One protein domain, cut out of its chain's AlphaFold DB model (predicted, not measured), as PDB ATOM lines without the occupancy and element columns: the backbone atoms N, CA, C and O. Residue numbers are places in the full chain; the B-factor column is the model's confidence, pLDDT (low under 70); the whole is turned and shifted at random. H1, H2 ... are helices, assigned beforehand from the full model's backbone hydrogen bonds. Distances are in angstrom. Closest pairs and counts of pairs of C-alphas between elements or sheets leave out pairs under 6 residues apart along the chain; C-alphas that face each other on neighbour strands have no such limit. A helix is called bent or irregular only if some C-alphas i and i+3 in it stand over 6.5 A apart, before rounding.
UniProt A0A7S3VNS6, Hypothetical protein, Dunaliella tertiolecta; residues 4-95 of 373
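What this domain is: This is residues 4 to 95 of the 373 residues of the protein "Hypothetical protein" of Dunaliella tertiolecta (UniProt A0A7S3VNS6). One helix, H4, runs through the middle, with H2 packed on one side of it; on the other side H3 crosses its first part, and H5 and H6 pack towards its last part. Short H1 lies far out beside the end of H6, and two long loops, residues 25 to 37 and 50 to 61, lie round the outside before and after H3. The printed part has 92 residues with six named helices, H1 to H6 in chain order, and no named strand; the class is all helix. It is compact, with a radius of gyration of the C-alphas of 12.7 A, and rounded, spanning 38 by 31 by 26 A.

How they stand to each other: Begin at H1, residues 4 to 7, which is close but not clearly touching H6, residues 87 to 95: the closest C-alphas, of Arg 6 and Val 95, are 7.0 A apart. Next look at H2, residues 18 to 24, which touches the hub H4, residues 62 to 76, at a steep tilt of 45 degrees, opposite ways; the closest C-alphas, of Cys 21 and Cys 69, are 5.7 A apart. Then comes H3, residues 38 to 49, which touches residues 63 to 68 of H4 alone, only just about perpendicular at 73 degrees; the closest C-alphas, of Phe 48 and Arg 64, are 4.9 A apart. H5, residues 80 to 83, touches residues 71 to 75 of H4 alone, the C-alphas of Ala 74 and Glu 82 being closest at 6.9 A. H6 touches H4 at a steep tilt of 40 degrees, the same way, with the C-alphas of Leu 75 and Leu 93 closest at 4.9 A. H2 and H6 are apart, and so are H3 and H6. In the backbone, each O i to N i+4 pair of H2 is within hydrogen-bond range, against 6 of 8 in H3, 8 of 11 in H4 and 2 of 5 in H6, where 5 of 6 O i to N i+3 pairs are within range; H1 and H5 are too short for an O i to N i+4 pair.

Where its parts are: Find C-alpha 4 at (45.613, 27.185, -158.115), where four-residue H1 begins. H2 measures 10.1 A from first to last C-alpha and H3 17.6 A; H3 is irregular, but only just, with C-alphas 39 and 42 being 6.6 A apart. From C-alpha 62 at (63.277, 28.773, -140.243), H4 runs 22.3 A to C-alpha 76; it is irregular, with C-alphas 64 and 67 being 7.0 A apart. After four-residue H5, H6 runs 14.2 A to C-alpha 95 at (44.844, 15.037, -155.216), irregular with C-alphas 88 and 91 being 8.0 A apart.

The domain as a whole: The C-alphas of Ile 5 and Thr 56 are the two farthest apart, at 38.9 A. The printed part has no cut; the links H2 to H3 and H3 to H4 are long. Look at the B-factor column: mean pLDDT of the printed part is 77.4, and residues 4 to 18 and 30 to 32 are under 70 in this model.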
ATOM      1  N   ALA A   4      46.089  26.488-159.312       36.75
ATOM      2  CA  ALA A   4      45.613  27.185-158.115       36.75
ATOM      3  C   ALA A   4      44.655  26.336-157.250       36.75
ATOM      4  O   ALA A   4      44.699  26.408-156.026       36.75
ATOM      5  N   ILE A   5      43.837  25.476-157.870       40.16
ATOM      6  CA  ILE A   5      42.898  24.584-157.169       40.16
ATOM      7  C   ILE A   5      43.618  23.340-156.624       40.16
ATOM      8  O   ILE A   5      43.225  22.794-155.598       40.16
ATOM      9  N   ARG A   6      44.718  22.904-157.259       47.22
ATOM     10  CA  ARG A   6      45.554  21.805-156.738       47.22
ATOM     11  C   ARG A   6      46.315  22.200-155.468       47.22
ATOM     12  O   ARG A   6      46.572  21.335-154.639       47.22
ATOM     13  N   ARG A   7      46.653  23.485-155.304       47.78
ATOM     14  CA  ARG A   7      47.388  24.002-154.134       47.78
ATOM     15  C   ARG A   7      46.517  24.178-152.881       47.78
ATOM     16  O   ARG A   7      47.058  24.195-151.782       47.78
ATOM     17  N   SER A   8      45.192  24.300-153.012       45.34
ATOM     18  CA  SER A   8      44.297  24.611-151.881       45.34
ATOM     19  C   SER A   8      43.718  23.392-151.152       45.34
ATOM     20  O   SER A   8      43.095  23.550-150.102       45.34
ATOM     21  N   LEU A   9      43.933  22.179-151.666       41.97
ATOM     22  CA  LEU A   9      43.334  20.952-151.141       41.97
ATOM     23  C   LEU A   9      44.367  20.103-150.380       41.97
ATOM     24  O   LEU A   9      44.987  19.212-150.953       41.97
ATOM     25  N   GLY A  10      44.494  20.352-149.070       43.06
ATOM     26  CA  GLY A  10      44.949  19.343-148.102       43.06
ATOM     27  C   GLY A  10      46.192  19.664-147.254       43.06
ATOM     28  O   GLY A  10      47.315  19.561-147.734       43.06
ATOM     29  N   ALA A  11      45.930  19.866-145.955       38.09
ATOM     30  CA  ALA A  11      46.771  19.605-144.772       38.09
ATOM     31  C   ALA A  11      47.704  20.710-144.196       38.09
ATOM     32  O   ALA A  11      48.615  21.197-144.866       38.09
ATOM     33  N   THR A  12      47.421  20.970-142.900       40.53
ATOM     34  CA  THR A  12      48.153  21.605-141.769       40.53
ATOM     35  C   THR A  12      48.349  23.131-141.682       40.53
ATOM     36  O   THR A  12      48.091  23.875-142.619       40.53
ATOM     37  N   THR A  13      48.621  23.566-140.440       44.53
ATOM     38  CA  THR A  13      48.357  24.865-139.777       44.53
ATOM     39  C   THR A  13      49.223  26.041-140.224       44.53
ATOM     40  O   THR A  13      48.861  27.185-139.962       44.53
ATOM     41  N   SER A  14      50.311  25.782-140.938       50.66
ATOM     42  CA  SER A  14      51.126  26.778-141.628       50.66
ATOM     43  C   SER A  14      50.961  26.564-143.126       50.66
ATOM     44  O   SER A  14      51.184  25.472-143.631       50.66
ATOM     45  N   LYS A  15      50.555  27.595-143.864       59.00
ATOM     46  CA  LYS A  15      50.728  27.626-145.319       59.00
ATOM     47  C   LYS A  15      52.001  28.430-145.568       59.00
ATOM     48  O   LYS A  15      51.869  29.638-145.743       59.00
ATOM     49  N   PRO A  16      53.204  27.828-145.485       63.44
ATOM     50  CA  PRO A  16      54.407  28.568-145.825       63.44
ATOM     51  C   PRO A  16      54.276  29.024-147.277       63.44
ATOM     52  O   PRO A  16      53.918  28.239-148.165       63.44
ATOM     53  N   ASP A  17      54.465  30.320-147.499       68.00
ATOM     54  CA  ASP A  17      54.478  30.868-148.843       68.00
ATOM     55  C   ASP A  17      55.675  30.298-149.610       68.00
ATOM     56  O   ASP A  17      56.739  30.069-149.050       68.00
ATOM     57  N   GLU A  18      55.499  30.075-150.915       66.62
ATOM     58  CA  GLU A  18      56.538  29.527-151.812       66.62
ATOM     59  C   GLU A  18      57.871  30.297-151.732       66.62
ATOM     60  O   GLU A  18      58.919  29.712-151.942       66.62
ATOM     61  N   GLU A  19      57.821  31.583-151.376       70.06
ATOM     62  CA  GLU A  19      58.985  32.449-151.156       70.06
ATOM     63  C   GLU A  19      59.706  32.112-149.849       70.06
ATOM     64  O   GLU A  19      60.895  31.833-149.866       70.06
ATOM     65  N   ALA A  20      58.970  31.965-148.743       77.75
ATOM     66  CA  ALA A  20      59.541  31.500-147.481       77.75
ATOM     67  C   ALA A  20      60.155  30.096-147.611       77.75
ATOM     68  O   ALA A  20      61.188  29.808-147.018       77.75
ATOM     69  N   CYS A  21      59.535  29.225-148.412       81.94
ATOM     70  CA  CYS A  21      60.076  27.903-148.711       81.94
ATOM     71  C   CYS A  21      61.366  27.944-149.549       81.94
ATOM     72  O   CYS A  21      62.197  27.047-149.426       81.94
ATOM     73  N   ASP A  22      61.506  28.917-150.446       79.06
ATOM     74  CA  ASP A  22      62.678  29.038-151.316       79.06
ATOM     75  C   ASP A  22      63.837  29.745-150.604       79.06
ATOM     76  O   ASP A  22      64.989  29.387-150.834       79.06
ATOM     77  N   ASP A  23      63.532  30.681-149.704       80.00
ATOM     78  CA  ASP A  23      64.525  31.436-148.940       80.00
ATOM     79  C   ASP A  23      65.090  30.640-147.752       80.00
ATOM     80  O   ASP A  23      66.276  30.746-147.441       80.00
ATOM     81  N   ALA A  24      64.257  29.839-147.075       83.19
ATOM     82  CA  ALA A  24      64.650  29.135-145.851       83.19
ATOM     83  C   ALA A  24      65.260  27.744-146.087       83.19
ATOM     84  O   ALA A  24      65.858  27.177-145.171       83.19
ATOM     85  N   CYS A  25      65.077  27.156-147.272       86.25
ATOM     86  CA  CYS A  25      65.344  25.736-147.499       86.25
ATOM     87  C   CYS A  25      66.309  25.507-148.659       86.25
ATOM     88  O   CYS A  25      66.188  26.127-149.714       86.25
ATOM     89  N   ASP A  26      67.203  24.528-148.504       85.38
ATOM     90  CA  ASP A  26      68.185  24.129-149.513       85.38
ATOM     91  C   ASP A  26      67.837  22.742-150.087       85.38
ATOM     92  O   ASP A  26      68.066  21.688-149.492       85.38
ATOM     93  N   TRP A  27      67.147  22.765-151.224       81.00
ATOM     94  CA  TRP A  27      66.443  21.624-151.828       81.00
ATOM     95  C   TRP A  27      66.276  21.763-153.347       81.00
ATOM     96  O   TRP A  27      65.674  20.897-153.993       81.00
ATOM     97  N   LYS A  28      66.787  22.855-153.927       79.62
ATOM     98  CA  LYS A  28      66.802  23.119-155.366       79.62
ATOM     99  C   LYS A  28      68.247  23.244-155.820       79.62
ATOM    100  O   LYS A  28      69.025  23.994-155.243       79.62
ATOM    101  N   THR A  29      68.598  22.544-156.888       73.56
ATOM    102  CA  THR A  29      69.893  22.737-157.548       73.56
ATOM    103  C   THR A  29      69.962  24.123-158.207       73.56
ATOM    104  O   THR A  29      68.919  24.727-158.473       73.56
ATOM    105  N   PRO A  30      71.157  24.621-158.584       58.34
ATOM    106  CA  PRO A  30      71.289  25.860-159.360       58.34
ATOM    107  C   PRO A  30      70.509  25.860-160.691       58.34
ATOM    108  O   PRO A  30      70.227  26.922-161.238       58.34
ATOM    109  N   GLY A  31      70.146  24.678-161.212       54.78
ATOM    110  CA  GLY A  31      69.289  24.505-162.391       54.78
ATOM    111  C   GLY A  31      67.780  24.527-162.105       54.78
ATOM    112  O   GLY A  31      66.988  24.470-163.042       54.78
ATOM    113  N   GLY A  32      67.368  24.620-160.837       66.38
ATOM    114  CA  GLY A  32      65.967  24.615-160.407       66.38
ATOM    115  C   GLY A  32      65.349  23.222-160.234       66.38
ATOM    116  O   GLY A  32      64.158  23.128-159.925       66.38
ATOM    117  N   ASP A  33      66.128  22.151-160.404       73.81
ATOM    118  CA  ASP A  33      65.670  20.784-160.152       73.81
ATOM    119  C   ASP A  33      65.584  20.509-158.649       73.81
ATOM    120  O   ASP A  33      66.475  20.898-157.890       73.81
ATOM    121  N   LEU A  34      64.526  19.812-158.225       79.88
ATOM    122  CA  LEU A  34      64.362  19.392-156.834       79.88
ATOM    123  C   LEU A  34      65.307  18.246-156.507       79.88
ATOM    124  O   LEU A  34      65.144  17.130-156.998       79.88
ATOM    125  N   GLN A  35      66.249  18.527-155.621       83.75
ATOM    126  CA  GLN A  35      67.163  17.543-155.082       83.75
ATOM    127  C   GLN A  35      67.432  17.900-153.626       83.75
ATOM    128  O   GLN A  35      68.047  18.920-153.337       83.75
ATOM    129  N   LEU A  36      66.957  17.053-152.712       85.94
ATOM    130  CA  LEU A  36      67.234  17.192-151.287       85.94
ATOM    131  C   LEU A  36      68.440  16.316-150.924       85.94
ATOM    132  O   LEU A  36      68.326  15.084-151.034       85.94
ATOM    133  N   PRO A  37      69.575  16.915-150.508       86.12
ATOM    134  CA  PRO A  37      70.734  16.174-150.027       86.12
ATOM    135  C   PRO A  37      70.343  15.219-148.899       86.12
ATOM    136  O   PRO A  37      69.499  15.549-148.065       86.12
ATOM    137  N   SER A  38      70.953  14.032-148.855       84.44
ATOM    138  CA  SER A  38      70.650  13.027-147.827       84.44
ATOM    139  C   SER A  38      70.875  13.551-146.410       84.44
ATOM    140  O   SER A  38      70.084  13.245-145.530       84.44
ATOM    141  N   GLU A  39      71.892  14.394-146.221       85.75
ATOM    142  CA  GLU A  39      72.253  15.003-144.934       85.75
ATOM    143  C   GLU A  39      71.135  15.904-144.381       85.75
ATOM    144  O   GLU A  39      70.848  15.891-143.190       85.75
ATOM    145  N   LYS A  40      70.420  16.630-145.250       88.06
ATOM    146  CA  LYS A  40      69.346  17.553-144.843       88.06
ATOM    147  C   LYS A  40      67.994  16.871-144.611       88.06
ATOM    148  O   LYS A  40      67.085  17.494-144.064       88.06
ATOM    149  N   ARG A  41      67.830  15.604-145.010       89.81
ATOM    150  CA  ARG A  41      66.561  14.866-144.849       89.81
ATOM    151  C   ARG A  41      66.212  14.643-143.385       89.81
ATOM    152  O   ARG A  41      65.079  14.896-142.982       89.81
ATOM    153  N   ASP A  42      67.176  14.196-142.594       88.94
ATOM    154  CA  ASP A  42      66.922  13.894-141.187       88.94
ATOM    155  C   ASP A  42      66.717  15.184-140.382       88.94
ATOM    156  O   ASP A  42      65.767  15.267-139.599       88.94
ATOM    157  N   VAL A  43      67.498  16.232-140.681       89.75
ATOM    158  CA  VAL A  43      67.345  17.570-140.088       89.75
ATOM    159  C   VAL A  43      65.955  18.140-140.356       89.75
ATOM    160  O   VAL A  43      65.223  18.440-139.417       89.75
ATOM    161  N   TYR A  44      65.525  18.237-141.618       91.19
ATOM    162  CA  TYR A  44      64.227  18.838-141.947       91.19
ATOM    163  C   TYR A  44      63.053  18.065-141.356       91.19
ATOM    164  O   TYR A  44      62.089  18.674-140.885       91.19
ATOM    165  N   LYS A  45      63.127  16.732-141.344       90.88
ATOM    166  CA  LYS A  45      62.077  15.909-140.752       90.88
ATOM    167  C   LYS A  45      62.007  16.079-139.229       90.88
ATOM    168  O   LYS A  45      60.918  16.334-138.719       90.88
ATOM    169  N   SER A  46      63.142  16.014-138.529       89.75
ATOM    170  CA  SER A  46      63.228  16.232-137.074       89.75
ATOM    171  C   SER A  46      62.796  17.649-136.685       89.75
ATOM    172  O   SER A  46      61.996  17.840-135.770       89.75
ATOM    173  N   CYS A  47      63.210  18.660-137.451       89.31
ATOM    174  CA  CYS A  47      62.787  20.040-137.244       89.31
ATOM    175  C   CYS A  47      61.275  20.237-137.376       89.31
ATOM    176  O   CYS A  47      60.701  21.070-136.677       89.31
ATOM    177  N   PHE A  48      60.614  19.484-138.254       88.44
ATOM    178  CA  PHE A  48      59.166  19.555-138.416       88.44
ATOM    179  C   PHE A  48      58.397  18.768-137.344       88.44
ATOM    180  O   PHE A  48      57.312  19.189-136.938       88.44
ATOM    181  N   GLU A  49      58.916  17.616-136.913       88.31
ATOM    182  CA  GLU A  49      58.245  16.739-135.943       88.31
ATOM    183  C   GLU A  49      58.491  17.180-134.495       88.31
ATOM    184  O   GLU A  49      57.528  17.357-133.745       88.31
ATOM    185  N   ASP A  50      59.751  17.438-134.146       88.38
ATOM    186  CA  ASP A  50      60.209  17.675-132.773       88.38
ATOM    187  C   ASP A  50      60.657  19.127-132.536       88.38
ATOM    188  O   ASP A  50      60.775  19.577-131.394       88.38
ATOM    189  N   GLY A  51      60.880  19.901-133.603       87.38
ATOM    190  CA  GLY A  51      61.323  21.294-133.503       87.38
ATOM    191  C   GLY A  51      62.782  21.459-133.074       87.38
ATOM    192  O   GLY A  51      63.159  22.580-132.711       87.38
ATOM    193  N   ILE A  52      63.563  20.372-133.110       88.88
ATOM    194  CA  ILE A  52      64.960  20.272-132.671       88.88
ATOM    195  C   ILE A  52      65.815  19.708-133.812       88.88
ATOM    196  O   ILE A  52      65.416  18.756-134.489       88.88
ATOM    197  N   ASP A  53      66.983  20.313-134.010       87.19
ATOM    198  CA  ASP A  53      67.977  19.884-134.989       87.19
ATOM    199  C   ASP A  53      68.751  18.677-134.418       87.19
ATOM    200  O   ASP A  53      69.318  18.787-133.325       87.19
ATOM    201  N   PRO A  54      68.761  17.519-135.105       87.12
ATOM    202  CA  PRO A  54      69.405  16.305-134.614       87.12
ATOM    203  C   PRO A  54      70.933  16.416-134.545       87.12
ATOM    204  O   PRO A  54      71.543  15.707-133.743       87.12
ATOM    205  N   ASP A  55      71.548  17.306-135.329       86.94
ATOM    206  CA  ASP A  55      73.003  17.467-135.380       86.94
ATOM    207  C   ASP A  55      73.505  18.395-134.266       86.94
ATOM    208  O   ASP A  55      74.565  18.162-133.677       86.94
ATOM    209  N   THR A  56      72.743  19.448-133.951       86.62
ATOM    210  CA  THR A  56      73.150  20.484-132.982       86.62
ATOM    211  C   THR A  56      72.427  20.407-131.637       86.62
ATOM    212  O   THR A  56      72.906  20.971-130.652       86.62
ATOM    213  N   GLY A  57      71.278  19.727-131.561       85.88
ATOM    214  CA  GLY A  57      70.421  19.670-130.372       85.88
ATOM    215  C   GLY A  57      69.733  20.997-130.023       85.88
ATOM    216  O   GLY A  57      69.157  21.126-128.942       85.88
ATOM    217  N   LEU A  58      69.803  21.997-130.908       88.19
ATOM    218  CA  LEU A  58      69.203  23.318-130.726       88.19
ATOM    219  C   LEU A  58      67.812  23.390-131.368       88.19
ATOM    220  O   LEU A  58      67.434  22.564-132.198       88.19
ATOM    221  N   ALA A  59      67.024  24.394-130.975       87.81
ATOM    222  CA  ALA A  59      65.718  24.628-131.579       87.81
ATOM    223  C   ALA A  59      65.872  25.025-133.055       87.81
ATOM    224  O   ALA A  59      66.592  25.972-133.371       87.81
ATOM    225  N   CYS A  60      65.144  24.347-133.943       83.19
ATOM    226  CA  CYS A  60      65.137  24.696-135.359       83.19
ATOM    227  C   CYS A  60      64.478  26.062-135.560       83.19
ATOM    228  O   CYS A  60      63.365  26.279-135.073       83.19
ATOM    229  N   GLY A  61      65.163  26.960-136.271       84.19
ATOM    230  CA  GLY A  61      64.633  28.255-136.697       84.19
ATOM    231  C   GLY A  61      63.715  28.108-137.911       84.19
ATOM    232  O   GLY A  61      62.722  27.379-137.872       84.19
ATOM    233  N   ASP A  62      64.076  28.763-139.011       82.50
ATOM    234  CA  ASP A  62      63.277  28.773-140.243       82.50
ATOM    235  C   ASP A  62      63.250  27.413-140.966       82.50
ATOM    236  O   ASP A  62      62.346  27.141-141.751       82.50
ATOM    237  N   GLU A  63      64.149  26.482-140.630       83.69
ATOM    238  CA  GLU A  63      64.167  25.131-141.215       83.69
ATOM    239  C   GLU A  63      62.915  24.287-140.874       83.69
ATOM    240  O   GLU A  63      62.643  23.276-141.526       83.69
ATOM    241  N   ARG A  64      62.092  24.714-139.901       85.00
ATOM    242  CA  ARG A  64      60.839  24.028-139.510       85.00
ATOM    243  C   ARG A  64      59.840  23.870-140.655       85.00
ATOM    244  O   ARG A  64      59.055  22.925-140.643       85.00
ATOM    245  N   ILE A  65      59.841  24.776-141.633       86.50
ATOM    246  CA  ILE A  65      58.915  24.714-142.775       86.50
ATOM    247  C   ILE A  65      59.430  23.820-143.913       86.50
ATOM    248  O   ILE A  65      58.644  23.403-144.767       86.50
ATOM    249  N   CYS A  66      60.717  23.459-143.914       88.31
ATOM    250  CA  CYS A  66      61.372  22.852-145.071       88.31
ATOM    251  C   CYS A  66      60.888  21.447-145.410       88.31
ATOM    252  O   CYS A  66      60.769  21.114-146.588       88.31
ATOM    253  N   TYR A  67      60.519  20.637-144.416       88.38
ATOM    254  CA  TYR A  67      59.922  19.325-144.672       88.38
ATOM    255  C   TYR A  67      58.563  19.433-145.379       88.38
ATOM    256  O   TYR A  67      58.310  18.735-146.363       88.38
ATOM    257  N   GLU A  68      57.693  20.336-144.916       86.75
ATOM    258  CA  GLU A  68      56.384  20.568-145.532       86.75
ATOM    259  C   GLU A  68      56.526  21.135-146.949       86.75
ATOM    260  O   GLU A  68      55.866  20.646-147.872       86.75
ATOM    261  N   CYS A  69      57.414  22.115-147.132       86.38
ATOM    262  CA  CYS A  69      57.745  22.686-148.433       86.38
ATOM    263  C   CYS A  69      58.249  21.593-149.393       86.38
ATOM    264  O   CYS A  69      57.638  21.393-150.452       86.38
ATOM    265  N   PHE A  70      59.280  20.829-148.990       88.12
ATOM    266  CA  PHE A  70      59.839  19.697-149.743       88.12
ATOM    267  C   PHE A  70      58.763  18.740-150.205       88.12
ATOM    268  O   PHE A  70      58.573  18.517-151.405       88.12
ATOM    269  N   CYS A  71      58.001  18.226-149.252       87.56
ATOM    270  CA  CYS A  71      57.038  17.186-149.529       87.56
ATOM    271  C   CYS A  71      55.853  17.656-150.360       87.56
ATOM    272  O   CYS A  71      55.401  16.917-151.236       87.56
ATOM    273  N   LYS A  72      55.357  18.881-150.159       83.31
ATOM    274  CA  LYS A  72      54.283  19.418-151.004       83.31
ATOM    275  C   LYS A  72      54.745  19.572-152.446       83.31
ATOM    276  O   LYS A  72      54.033  19.117-153.343       83.31
ATOM    277  N   THR A  73      55.929  20.133-152.681       81.12
ATOM    278  CA  THR A  73      56.434  20.310-154.046       81.12
ATOM    279  C   THR A  73      56.770  18.963-154.677       81.12
ATOM    280  O   THR A  73      56.200  18.641-155.715       81.12
ATOM    281  N   ALA A  74      57.595  18.122-154.047       83.56
ATOM    282  CA  ALA A  74      58.002  16.827-154.603       83.56
ATOM    283  C   ALA A  74      56.795  15.941-154.977       83.56
ATOM    284  O   ALA A  74      56.732  15.376-156.076       83.56
ATOM    285  N   LEU A  75      55.771  15.884-154.114       82.44
ATOM    286  CA  LEU A  75      54.559  15.106-154.378       82.44
ATOM    287  C   LEU A  75      53.656  15.739-155.448       82.44
ATOM    288  O   LEU A  75      53.100  15.009-156.272       82.44
ATOM    289  N   GLN A  76      53.534  17.071-155.506       75.38
ATOM    290  CA  GLN A  76      52.852  17.750-156.622       75.38
ATOM    291  C   GLN A  76      53.547  17.473-157.960       75.38
ATOM    292  O   GLN A  76      52.885  17.317-158.990       75.38
ATOM    293  N   GLN A  77      54.873  17.340-157.936       74.69
ATOM    294  CA  GLN A  77      55.694  16.998-159.091       74.69
ATOM    295  C   GLN A  77      55.650  15.510-159.474       74.69
ATOM    296  O   GLN A  77      56.234  15.130-160.488       74.69
ATOM    297  N   SER A  78      54.889  14.685-158.741       73.38
ATOM    298  CA  SER A  78      54.781  13.233-158.950       73.38
ATOM    299  C   SER A  78      56.115  12.483-158.782       73.38
ATOM    300  O   SER A  78      56.321  11.458-159.429       73.38
ATOM    301  N   MET A  79      57.020  12.968-157.921       79.88
ATOM    302  CA  MET A  79      58.261  12.262-157.572       79.88
ATOM    303  C   MET A  79      57.944  11.086-156.640       79.88
ATOM    304  O   MET A  79      57.936  11.217-155.419       79.88
ATOM    305  N   TYR A  80      57.622   9.928-157.222       80.56
ATOM    306  CA  TYR A  80      57.182   8.749-156.465       80.56
ATOM    307  C   TYR A  80      58.247   8.189-155.518       80.56
ATOM    308  O   TYR A  80      57.891   7.566-154.519       80.56
ATOM    309  N   GLU A  81      59.525   8.425-155.808       86.19
ATOM    310  CA  GLU A  81      60.655   8.007-154.969       86.19
ATOM    311  C   GLU A  81      60.610   8.676-153.587       86.19
ATOM    312  O   GLU A  81      60.897   8.042-152.576       86.19
ATOM    313  N   GLU A  82      60.103   9.909-153.518       87.75
ATOM    314  CA  GLU A  82      59.975  10.688-152.281       87.75
ATOM    315  C   GLU A  82      58.766  10.290-151.426       87.75
ATOM    316  O   GLU A  82      58.535  10.835-150.346       87.75
ATOM    317  N   ARG A  83      57.955   9.328-151.880       84.62
ATOM    318  CA  ARG A  83      56.710   8.936-151.204       84.62
ATOM    319  C   ARG A  83      56.939   8.364-149.803       84.62
ATOM    320  O   ARG A  83      56.066   8.525-148.946       84.62
ATOM    321  N   SER A  84      58.045   7.649-149.596       88.44
ATOM    322  CA  SER A  84      58.398   7.061-148.298       88.44
ATOM    323  C   SER A  84      58.769   8.146-147.289       88.44
ATOM    324  O   SER A  84      58.250   8.134-146.175       88.44
ATOM    325  N   TYR A  85      59.595   9.106-147.709       90.19
ATOM    326  CA  TYR A  85      60.002  10.255-146.906       90.19
ATOM    327  C   TYR A  85      58.814  11.178-146.609       90.19
ATOM    328  O   TYR A  85      58.577  11.525-145.460       90.19
ATOM    329  N   CYS A  86      57.987  11.471-147.613       89.25
ATOM    330  CA  CYS A  86      56.850  12.390-147.523       89.25
ATOM    331  C   CYS A  86      55.517  11.719-147.175       89.25
ATOM    332  O   CYS A  86      54.447  12.145-147.629       89.25
ATOM    333  N   ASN A  87      55.550  10.652-146.374       86.69
ATOM    334  CA  ASN A  87      54.372   9.831-146.096       86.69
ATOM    335  C   ASN A  87      53.204  10.627-145.471       86.69
ATOM    336  O   ASN A  87      52.039  10.387-145.795       86.69
ATOM    337  N   ARG A  88      53.509  11.634-144.650       83.56
ATOM    338  CA  ARG A  88      52.530  12.504-143.982       83.56
ATOM    339  C   ARG A  88      51.729  13.373-144.959       83.56
ATOM    340  O   ARG A  88      50.599  13.746-144.658       83.56
ATOM    341  N   PHE A  89      52.271  13.630-146.152       83.06
ATOM    342  CA  PHE A  89      51.653  14.462-147.190       83.06
ATOM    343  C   PHE A  89      51.128  13.661-148.392       83.06
ATOM    344  O   PHE A  89      50.783  14.243-149.419       83.06
ATOM    345  N   GLN A  90      50.984  12.335-148.281       79.75
ATOM    346  CA  GLN A  90      50.512  11.462-149.372       79.75
ATOM    347  C   GLN A  90      49.181  11.896-150.011       79.75
ATOM    348  O   GLN A  90      48.973  11.684-151.207       79.75
ATOM    349  N   ASN A  91      48.298  12.551-149.250       76.31
ATOM    350  CA  ASN A  91      47.043  13.096-149.770       76.31
ATOM    351  C   ASN A  91      47.266  14.136-150.886       76.31
ATOM    352  O   ASN A  91      46.469  14.206-151.819       76.31
ATOM    353  N   VAL A  92      48.369  14.891-150.847       72.56
ATOM    354  CA  VAL A  92      48.733  15.868-151.887       72.56
ATOM    355  C   VAL A  92      49.033  15.162-153.210       72.56
ATOM    356  O   VAL A  92      48.535  15.576-154.258       72.56
ATOM    357  N   LEU A  93      49.781  14.052-153.165       74.12
ATOM    358  CA  LEU A  93      50.051  13.223-154.343       74.12
ATOM    359  C   LEU A  93      48.753  12.668-154.941       74.12
ATOM    360  O   LEU A  93      48.571  12.694-156.162       74.12
ATOM    361  N   LEU A  94      47.849  12.181-154.083       78.94
ATOM    362  CA  LEU A  94      46.553  11.648-154.500       78.94
ATOM    363  C   LEU A  94      45.724  12.721-155.215       78.94
ATOM    364  O   LEU A  94      45.251  12.478-156.324       78.94
ATOM    365  N   VAL A  95      45.595  13.915-154.629       77.94
ATOM    366  CA  VAL A  95      44.844  15.037-155.216       77.94
ATOM    367  C   VAL A  95      45.468  15.494-156.537       77.94
ATOM    368  O   VAL A  95      44.751  15.660-157.527       77.94
TER     369      VAL A  95